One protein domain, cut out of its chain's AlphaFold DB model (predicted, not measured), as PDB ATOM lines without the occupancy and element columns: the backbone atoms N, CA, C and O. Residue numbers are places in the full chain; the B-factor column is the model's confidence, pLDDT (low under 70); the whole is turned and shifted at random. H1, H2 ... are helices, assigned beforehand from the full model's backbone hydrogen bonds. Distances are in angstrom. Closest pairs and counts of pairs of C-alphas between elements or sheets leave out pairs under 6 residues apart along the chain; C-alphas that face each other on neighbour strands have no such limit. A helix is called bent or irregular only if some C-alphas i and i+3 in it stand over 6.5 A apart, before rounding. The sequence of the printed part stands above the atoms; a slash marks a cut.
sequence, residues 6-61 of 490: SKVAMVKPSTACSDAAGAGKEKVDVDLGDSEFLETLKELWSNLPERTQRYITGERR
ATOM      1  N   SER A   6     -38.132 -17.878 -27.435       73.88
ATOM      2  CA  SER A   6     -37.709 -16.644 -26.761       73.88
ATOM      3  C   SER A   6     -38.231 -15.344 -27.398       73.88
ATOM      4  O   SER A   6     -38.399 -14.352 -26.694       73.88
ATOM      5  N   LYS A   7     -38.486 -15.310 -28.714       84.44
ATOM      6  CA  LYS A   7     -39.025 -14.124 -29.398       84.44
ATOM      7  C   LYS A   7     -40.528 -13.983 -29.155       84.44
ATOM      8  O   LYS A   7     -40.971 -12.876 -28.870       84.44
ATOM      9  N   VAL A   8     -41.290 -15.079 -29.200       81.44
ATOM     10  CA  VAL A   8     -42.729 -15.077 -28.869       81.44
ATOM     11  C   VAL A   8     -42.934 -14.635 -27.416       81.44
ATOM     12  O   VAL A   8     -43.753 -13.756 -27.148       81.44
ATOM     13  N   ALA A   9     -42.108 -15.154 -26.502       82.25
ATOM     14  CA  ALA A   9     -42.148 -14.807 -25.083       82.25
ATOM     15  C   ALA A   9     -41.841 -13.327 -24.777       82.25
ATOM     16  O   ALA A   9     -42.380 -12.795 -23.812       82.25
ATOM     17  N   MET A  10     -41.001 -12.653 -25.576       85.06
ATOM     18  CA  MET A  10     -40.708 -11.220 -25.400       85.06
ATOM     19  C   MET A  10     -41.710 -10.299 -26.105       85.06
ATOM     20  O   MET A  10     -41.991  -9.213 -25.600       85.06
ATOM     21  N   VAL A  11     -42.254 -10.706 -27.258       88.88
ATOM     22  CA  VAL A  11     -43.164  -9.854 -28.039       88.88
ATOM     23  C   VAL A  11     -44.483  -9.627 -27.301       88.88
ATOM     24  O   VAL A  11     -44.869  -8.473 -27.152       88.88
ATOM     25  N   LYS A  12     -45.145 -10.670 -26.774       87.00
ATOM     26  CA  LYS A  12     -46.475 -10.507 -26.146       87.00
ATOM     27  C   LYS A  12     -46.487  -9.540 -24.945       87.00
ATOM     28  O   LYS A  12     -47.327  -8.641 -24.952       87.00
ATOM     29  N   PRO A  13     -45.553  -9.611 -23.970       87.12
ATOM     30  CA  PRO A  13     -45.459  -8.604 -22.911       87.12
ATOM     31  C   PRO A  13     -45.145  -7.203 -23.444       87.12
ATOM     32  O   PRO A  13     -45.711  -6.230 -22.960       87.12
ATOM     33  N   SER A  14     -44.277  -7.085 -24.457       88.69
ATOM     34  CA  SER A  14     -43.942  -5.788 -25.053       88.69
ATOM     35  C   SER A  14     -45.145  -5.145 -25.748       88.69
ATOM     36  O   SER A  14     -45.341  -3.945 -25.599       88.69
ATOM     37  N   THR A  15     -45.949  -5.922 -26.476       91.19
ATOM     38  CA  THR A  15     -47.186  -5.450 -27.114       91.19
ATOM     39  C   THR A  15     -48.214  -5.048 -26.059       91.19
ATOM     40  O   THR A  15     -48.677  -3.916 -26.088       91.19
ATOM     41  N   ALA A  16     -48.472  -5.893 -25.054       89.31
ATOM     42  CA  ALA A  16     -49.415  -5.575 -23.979       89.31
ATOM     43  C   ALA A  16     -49.034  -4.298 -23.198       89.31
ATOM     44  O   ALA A  16     -49.906  -3.498 -22.863       89.31
ATOM     45  N   CYS A  17     -47.740  -4.068 -22.942       88.50
ATOM     46  CA  CYS A  17     -47.256  -2.820 -22.344       88.50
ATOM     47  C   CYS A  17     -47.482  -1.602 -23.257       88.50
ATOM     48  O   CYS A  17     -47.901  -0.554 -22.766       88.50
ATOM     49  N   SER A  18     -47.228  -1.727 -24.564       91.00
ATOM     50  CA  SER A  18     -47.476  -0.656 -25.540       91.00
ATOM     51  C   SER A  18     -48.964  -0.319 -25.657       91.00
ATOM     52  O   SER A  18     -49.326   0.856 -25.632       91.00
ATOM     53  N   ASP A  19     -49.829  -1.333 -25.709       92.56
ATOM     54  CA  ASP A  19     -51.282  -1.173 -25.806       92.56
ATOM     55  C   ASP A  19     -51.862  -0.550 -24.526       92.56
ATOM     56  O   ASP A  19     -52.719   0.333 -24.587       92.56
ATOM     57  N   ALA A  20     -51.366  -0.958 -23.351       92.56
ATOM     58  CA  ALA A  20     -51.745  -0.353 -22.076       92.56
ATOM     59  C   ALA A  20     -51.319   1.122 -21.992       92.56
ATOM     60  O   ALA A  20     -52.122   1.956 -21.572       92.56
ATOM     61  N   ALA A  21     -50.103   1.455 -22.443       90.75
ATOM     62  CA  ALA A  21     -49.615   2.831 -22.492       90.75
ATOM     63  C   ALA A  21     -50.431   3.699 -23.468       90.75
ATOM     64  O   ALA A  21     -50.867   4.785 -23.092       90.75
ATOM     65  N   GLY A  22     -50.707   3.201 -24.680       92.38
ATOM     66  CA  GLY A  22     -51.552   3.886 -25.664       92.38
ATOM     67  C   GLY A  22     -53.002   4.077 -25.199       92.38
ATOM     68  O   GLY A  22     -53.633   5.073 -25.539       92.38
ATOM     69  N   ALA A  23     -53.516   3.166 -24.369       92.12
ATOM     70  CA  ALA A  23     -54.838   3.262 -23.752       92.12
ATOM     71  C   ALA A  23     -54.864   4.025 -22.408       92.12
ATOM     72  O   ALA A  23     -55.911   4.055 -21.759       92.12
ATOM     73  N   GLY A  24     -53.738   4.589 -21.947       90.12
ATOM     74  CA  GLY A  24     -53.647   5.307 -20.668       90.12
ATOM     75  C   GLY A  24     -53.910   4.444 -19.423       90.12
ATOM     76  O   GLY A  24     -54.292   4.969 -18.377       90.12
ATOM     77  N   LYS A  25     -53.746   3.119 -19.515       90.69
ATOM     78  CA  LYS A  25     -54.009   2.175 -18.419       90.69
ATOM     79  C   LYS A  25     -52.773   2.010 -17.536       90.69
ATOM     80  O   LYS A  25     -51.745   1.517 -17.985       90.69
ATOM     81  N   GLU A  26     -52.911   2.313 -16.245       83.88
ATOM     82  CA  GLU A  26     -51.854   2.091 -15.242       83.88
ATOM     83  C   GLU A  26     -51.553   0.593 -15.010       83.88
ATOM     84  O   GLU A  26     -50.451   0.223 -14.607       83.88
ATOM     85  N   LYS A  27     -52.516  -0.292 -15.307       86.88
ATOM     86  CA  LYS A  27     -52.368  -1.749 -15.208       86.88
ATOM     87  C   LYS A  27     -52.296  -2.391 -16.594       86.88
ATOM     88  O   LYS A  27     -53.243  -2.300 -17.376       86.88
ATOM     89  N   VAL A  28     -51.209  -3.118 -16.847       89.19
ATOM     90  CA  VAL A  28     -51.080  -4.034 -17.989       89.19
ATOM     91  C   VAL A  28     -51.803  -5.339 -17.649       89.19
ATOM     92  O   VAL A  28     -51.400  -6.033 -16.716       89.19
ATOM     93  N   ASP A  29     -52.853  -5.685 -18.396       84.62
ATOM     94  CA  ASP A  29     -53.387  -7.052 -18.420       84.62
ATOM     95  C   ASP A  29     -52.797  -7.776 -19.630       84.62
ATOM     96  O   ASP A  29     -53.016  -7.387 -20.776       84.62
ATOM     97  N   VAL A  30     -52.017  -8.824 -19.360       85.56
ATOM     98  CA  VAL A  30     -51.514  -9.747 -20.380       85.56
ATOM     99  C   VAL A  30     -52.505 -10.898 -20.454       85.56
ATOM    100  O   VAL A  30     -52.722 -11.568 -19.445       85.56
ATOM    101  N   ASP A  31     -53.100 -11.139 -21.623       83.12
ATOM    102  CA  ASP A  31     -53.986 -12.289 -21.795       83.12
ATOM    103  C   ASP A  31     -53.178 -13.595 -21.703       83.12
ATOM    104  O   ASP A  31     -52.377 -13.932 -22.577       83.12
ATOM    105  N   LEU A  32     -53.373 -14.313 -20.595       84.19
ATOM    106  CA  LEU A  32     -52.768 -15.616 -20.332       84.19
ATOM    107  C   LEU A  32     -53.620 -16.779 -20.870       84.19
ATOM    108  O   LEU A  32     -53.233 -17.930 -20.689       84.19
ATOM    109  N   GLY A  33     -54.766 -16.510 -21.506       87.00
ATOM    110  CA  GLY A  33     -55.619 -17.522 -22.135       87.00
ATOM    111  C   GLY A  33     -55.027 -18.132 -23.410       87.00
ATOM    112  O   GLY A  33     -55.463 -19.196 -23.847       87.00
ATOM    113  N   ASP A  34     -54.011 -17.494 -23.988       89.69
ATOM    114  CA  ASP A  34     -53.326 -17.953 -25.192       89.69
ATOM    115  C   ASP A  34     -52.442 -19.187 -24.915       89.69
ATOM    116  O   ASP A  34     -51.393 -19.120 -24.261       89.69
ATOM    117  N   SER A  35     -52.877 -20.342 -25.427       89.19
ATOM    118  CA  SER A  35     -52.215 -21.630 -25.198       89.19
ATOM    119  C   SER A  35     -50.805 -21.702 -25.788       89.19
ATOM    120  O   SER A  35     -49.927 -22.289 -25.160       89.19
ATOM    121  N   GLU A  36     -50.556 -21.069 -26.939       87.06
ATOM    122  CA  GLU A  36     -49.241 -21.052 -27.598       87.06
ATOM    123  C   GLU A  36     -48.211 -20.280 -26.752       87.06
ATOM    124  O   GLU A  36     -47.059 -20.701 -26.607       87.06
ATOM    125  N   PHE A  37     -48.629 -19.181 -26.116       87.94
ATOM    126  CA  PHE A  37     -47.796 -18.439 -25.167       87.94
ATOM    127  C   PHE A  37     -47.511 -19.245 -23.895       87.94
ATOM    128  O   PHE A  37     -46.366 -19.289 -23.443       87.94
ATOM    129  N   LEU A  38     -48.517 -19.923 -23.331       89.94
ATOM    130  CA  LEU A  38     -48.318 -20.779 -22.159       89.94
ATOM    131  C   LEU A  38     -47.413 -21.983 -22.457       89.94
ATOM    132  O   LEU A  38     -46.609 -22.360 -21.603       89.94
ATOM    133  N   GLU A  39     -47.511 -22.589 -23.638       92.12
ATOM    134  CA  GLU A  39     -46.616 -23.665 -24.078       92.12
ATOM    135  C   GLU A  39     -45.188 -23.154 -24.291       92.12
ATOM    136  O   GLU A  39     -44.254 -23.727 -23.730       92.12
ATOM    137  N   THR A  40     -45.027 -22.008 -24.957       91.38
ATOM    138  CA  THR A  40     -43.742 -21.301 -25.098       91.38
ATOM    139  C   THR A  40     -43.089 -21.030 -23.734       91.38
ATOM    140  O   THR A  40     -41.890 -21.251 -23.555       91.38
ATOM    141  N   LEU A  41     -43.859 -20.566 -22.741       90.06
ATOM    142  CA  LEU A  41     -43.356 -20.323 -21.387       90.06
ATOM    143  C   LEU A  41     -42.994 -21.621 -20.653       90.06
ATOM    144  O   LEU A  41     -41.981 -21.648 -19.957       90.06
ATOM    145  N   LYS A  42     -43.772 -22.700 -20.816       92.06
ATOM    146  CA  LYS A  42     -43.452 -24.024 -20.251       92.06
ATOM    147  C   LYS A  42     -42.175 -24.608 -20.859       92.06
ATOM    148  O   LYS A  42     -41.370 -25.165 -20.119       92.06
ATOM    149  N   GLU A  43     -41.974 -24.456 -22.166       92.75
ATOM    150  CA  GLU A  43     -40.764 -24.894 -22.872       92.75
ATOM    151  C   GLU A  43     -39.536 -24.076 -22.443       92.75
ATOM    152  O   GLU A  43     -38.481 -24.632 -22.142       92.75
ATOM    153  N   LEU A  44     -39.657 -22.748 -22.348       90.69
ATOM    154  CA  LEU A  44     -38.578 -21.911 -21.816       90.69
ATOM    155  C   LEU A  44     -38.262 -22.265 -20.359       90.69
ATOM    156  O   LEU A  44     -37.092 -22.318 -19.989       90.69
ATOM    157  N   TRP A  45     -39.284 -22.546 -19.549       91.56
ATOM    158  CA  TRP A  45     -39.119 -22.944 -18.157       91.56
ATOM    159  C   TRP A  45     -38.396 -24.288 -18.009       91.56
ATOM    160  O   TRP A  45     -37.443 -24.378 -17.237       91.56
ATOM    161  N   SER A  46     -38.806 -25.321 -18.755       93.06
ATOM    162  CA  SER A  46     -38.187 -26.653 -18.687       93.06
ATOM    163  C   SER A  46     -36.733 -26.656 -19.166       93.06
ATOM    164  O   SER A  46     -35.924 -27.411 -18.630       93.06
ATOM    165  N   ASN A  47     -36.383 -25.770 -20.104       91.94
ATOM    166  CA  ASN A  47     -35.017 -25.582 -20.598       91.94
ATOM    167  C   ASN A  47     -34.100 -24.768 -19.658       91.94
ATOM    168  O   ASN A  47     -32.888 -24.718 -19.884       91.94
ATOM    169  N   LEU A  48     -34.618 -24.127 -18.600       88.88
ATOM    170  CA  LEU A  48     -33.762 -23.455 -17.613       88.88
ATOM    171  C   LEU A  48     -32.994 -24.483 -16.764       88.88
ATOM    172  O   LEU A  48     -33.591 -25.462 -16.316       88.88
ATOM    173  N   PRO A  49     -31.712 -24.241 -16.419       94.06
ATOM    174  CA  PRO A  49     -30.988 -25.088 -15.477       94.06
ATOM    175  C   PRO A  49     -31.721 -25.209 -14.137       94.06
ATOM    176  O   PRO A  49     -32.215 -24.216 -13.598       94.06
ATOM    177  N   GLU A  50     -31.724 -26.403 -13.542       87.19
ATOM    178  CA  GLU A  50     -32.479 -26.692 -12.312       87.19
ATOM    179  C   GLU A  50     -32.121 -25.742 -11.148       87.19
ATOM    180  O   GLU A  50     -32.978 -25.334 -10.366       87.19
ATOM    181  N   ARG A  51     -30.853 -25.309 -11.056       81.69
ATOM    182  CA  ARG A  51     -30.395 -24.297 -10.083       81.69
ATOM    183  C   ARG A  51     -31.116 -22.953 -10.252       81.69
ATOM    184  O   ARG A  51     -31.414 -22.308  -9.249       81.69
ATOM    185  N   THR A  52     -31.397 -22.551 -11.490       85.31
ATOM    186  CA  THR A  52     -32.106 -21.314 -11.840       85.31
ATOM    187  C   THR A  52     -33.607 -21.467 -11.609       85.31
ATOM    188  O   THR A  52     -34.200 -20.599 -10.972       85.31
ATOM    189  N   GLN A  53     -34.204 -22.599 -12.007       89.12
ATOM    190  CA  GLN A  53     -35.605 -22.913 -11.693       89.12
ATOM    191  C   GLN A  53     -35.860 -22.838 -10.174       89.12
ATOM    192  O   GLN A  53     -36.712 -22.072  -9.732       89.12
ATOM    193  N   ARG A  54     -35.039 -23.531  -9.364       81.19
ATOM    194  CA  ARG A  54     -35.090 -23.529  -7.883       81.19
ATOM    195  C   ARG A  54     -34.871 -22.150  -7.243       81.19
ATOM    196  O   ARG A  54     -35.258 -21.949  -6.090       81.19
ATOM    197  N   TYR A  55     -34.197 -21.229  -7.938       81.00
ATOM    198  CA  TYR A  55     -34.021 -19.845  -7.489       81.00
ATOM    199  C   TYR A  55     -35.285 -19.021  -7.761       81.00
ATOM    200  O   TYR A  55     -35.761 -18.334  -6.860       81.00
ATOM    201  N   ILE A  56     -35.862 -19.143  -8.962       82.06
ATOM    202  CA  ILE A  56     -37.049 -18.387  -9.384       82.06
ATOM    203  C   ILE A  56     -38.326 -18.881  -8.678       82.06
ATOM    204  O   ILE A  56     -39.115 -18.053  -8.231       82.06
ATOM    205  N   THR A  57     -38.518 -20.193  -8.476       82.25
ATOM    206  CA  THR A  57     -39.662 -20.715  -7.687       82.25
ATOM    207  C   THR A  57     -39.561 -20.411  -6.195       82.25
ATOM    208  O   THR A  57     -40.507 -20.657  -5.449       82.25
ATOM    209  N   GLY A  58     -38.408 -19.932  -5.720       63.75
ATOM    210  CA  GLY A  58     -38.173 -19.665  -4.305       63.75
ATOM    211  C   GLY A  58     -38.236 -20.907  -3.406       63.75
ATOM    212  O   GLY A  58     -38.238 -20.758  -2.183       63.75
ATOM    213  N   GLU A  59     -38.257 -22.132  -3.947       60.12
ATOM    214  CA  GLU A  59     -38.491 -23.346  -3.147       60.12
ATOM    215  C   GLU A  59     -37.422 -23.586  -2.072       60.12
ATOM    216  O   GLU A  59     -37.736 -24.101  -0.994       60.12
ATOM    217  N   ARG A  60     -36.189 -23.098  -2.282       52.72
ATOM    218  CA  ARG A  60     -35.135 -23.094  -1.249       52.72
ATOM    219  C   ARG A  60     -35.411 -22.170  -0.050       52.72
ATOM    220  O   ARG A  60     -34.738 -22.315   0.964       52.72
ATOM    221  N   ARG A  61     -36.382 -21.252  -0.122       53.59
ATOM    222  CA  ARG A  61     -36.831 -20.428   1.020       53.59
ATOM    223  C   ARG A  61     -38.087 -20.973   1.712       53.59
ATOM    224  O   ARG A  61     -38.325 -20.614   2.859       53.59
TER     225      ARG A  61
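Overview. This is residues 6 to 61 of the 490 residues of an uncharacterized protein of Penicillium polonicum (UniProt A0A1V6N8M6). Three helices make an open, zigzag chain with few contacts: H1, the longest, meets H2 with its first residues at a steep angle, and a long link folds back from the far end of H1 to the beginning of H2. H3 is a short helix beyond the end of H2, and most of it sticks out, with residues 46 to 52 and 54 to 61 standing free. The printed part has 56 residues, with three named helices in the order H1, H2, H3 and no named strand, and its class is all helix. The whole is loose, with a radius of gyration of the C-alphas of 14.1 A, and only just elongated, with spans of 39 by 26 by 18 A.

Arrangement. Begin with H1, residues 6 to 22, and look at its residues 6 to 9, which alone touch H2, residues 35 to 46. The closest C-alphas of the two are those of Ala 9 and Thr 40, 6.7 A apart. H1 and H2 run opposite ways at a steep tilt of 53 degrees, and their centres are 15.8 A apart. Go on to H3, residues 50 to 56, which is close to H2 but not clearly touching it: the closest C-alphas, those of Trp 45 and Gln 53, are 7.4 A apart. H2 and H3 run opposite ways at a steep tilt of 60 degrees. H1 and H3 are apart. In the backbones of H2 and H3 you will find every O i to N i+4 pair within hydrogen-bond range; in H1 it is 12 of 13.

Along the chain. Find C-alpha 6 at (-37.709, -16.644, -26.761); from there H1 runs 24.8 A to C-alpha 22 at (-51.552, 3.886, -25.664). H1 is neither bent nor irregular, but only just: C-alphas 9 and 12 are 6.2 A apart. Read on through residues 23 to 34, which hold no named element, to Ser 35, where H2 begins; it runs 16.3 A to Ser 46. H3 has 7 residues, from Glu 50 to Ile 56, and ends at C-alpha 56 at (-37.049, -18.387, -9.384).

Size, cuts and confidence. Look for the two C-alphas farthest apart at Gly 22 and Arg 60, 39.9 A from each other. Without the stretches that stand free, the body has 41 residues and spans 33 by 19 by 18 A. The link from H1 to H2, 12 residues, is long, and the link from H2 to H3, 3 residues, is tight. The printed part has no cut. In the B-factor column the mean pLDDT of the printed part of this model is 85.7, and residues 58 to 61 are under 70.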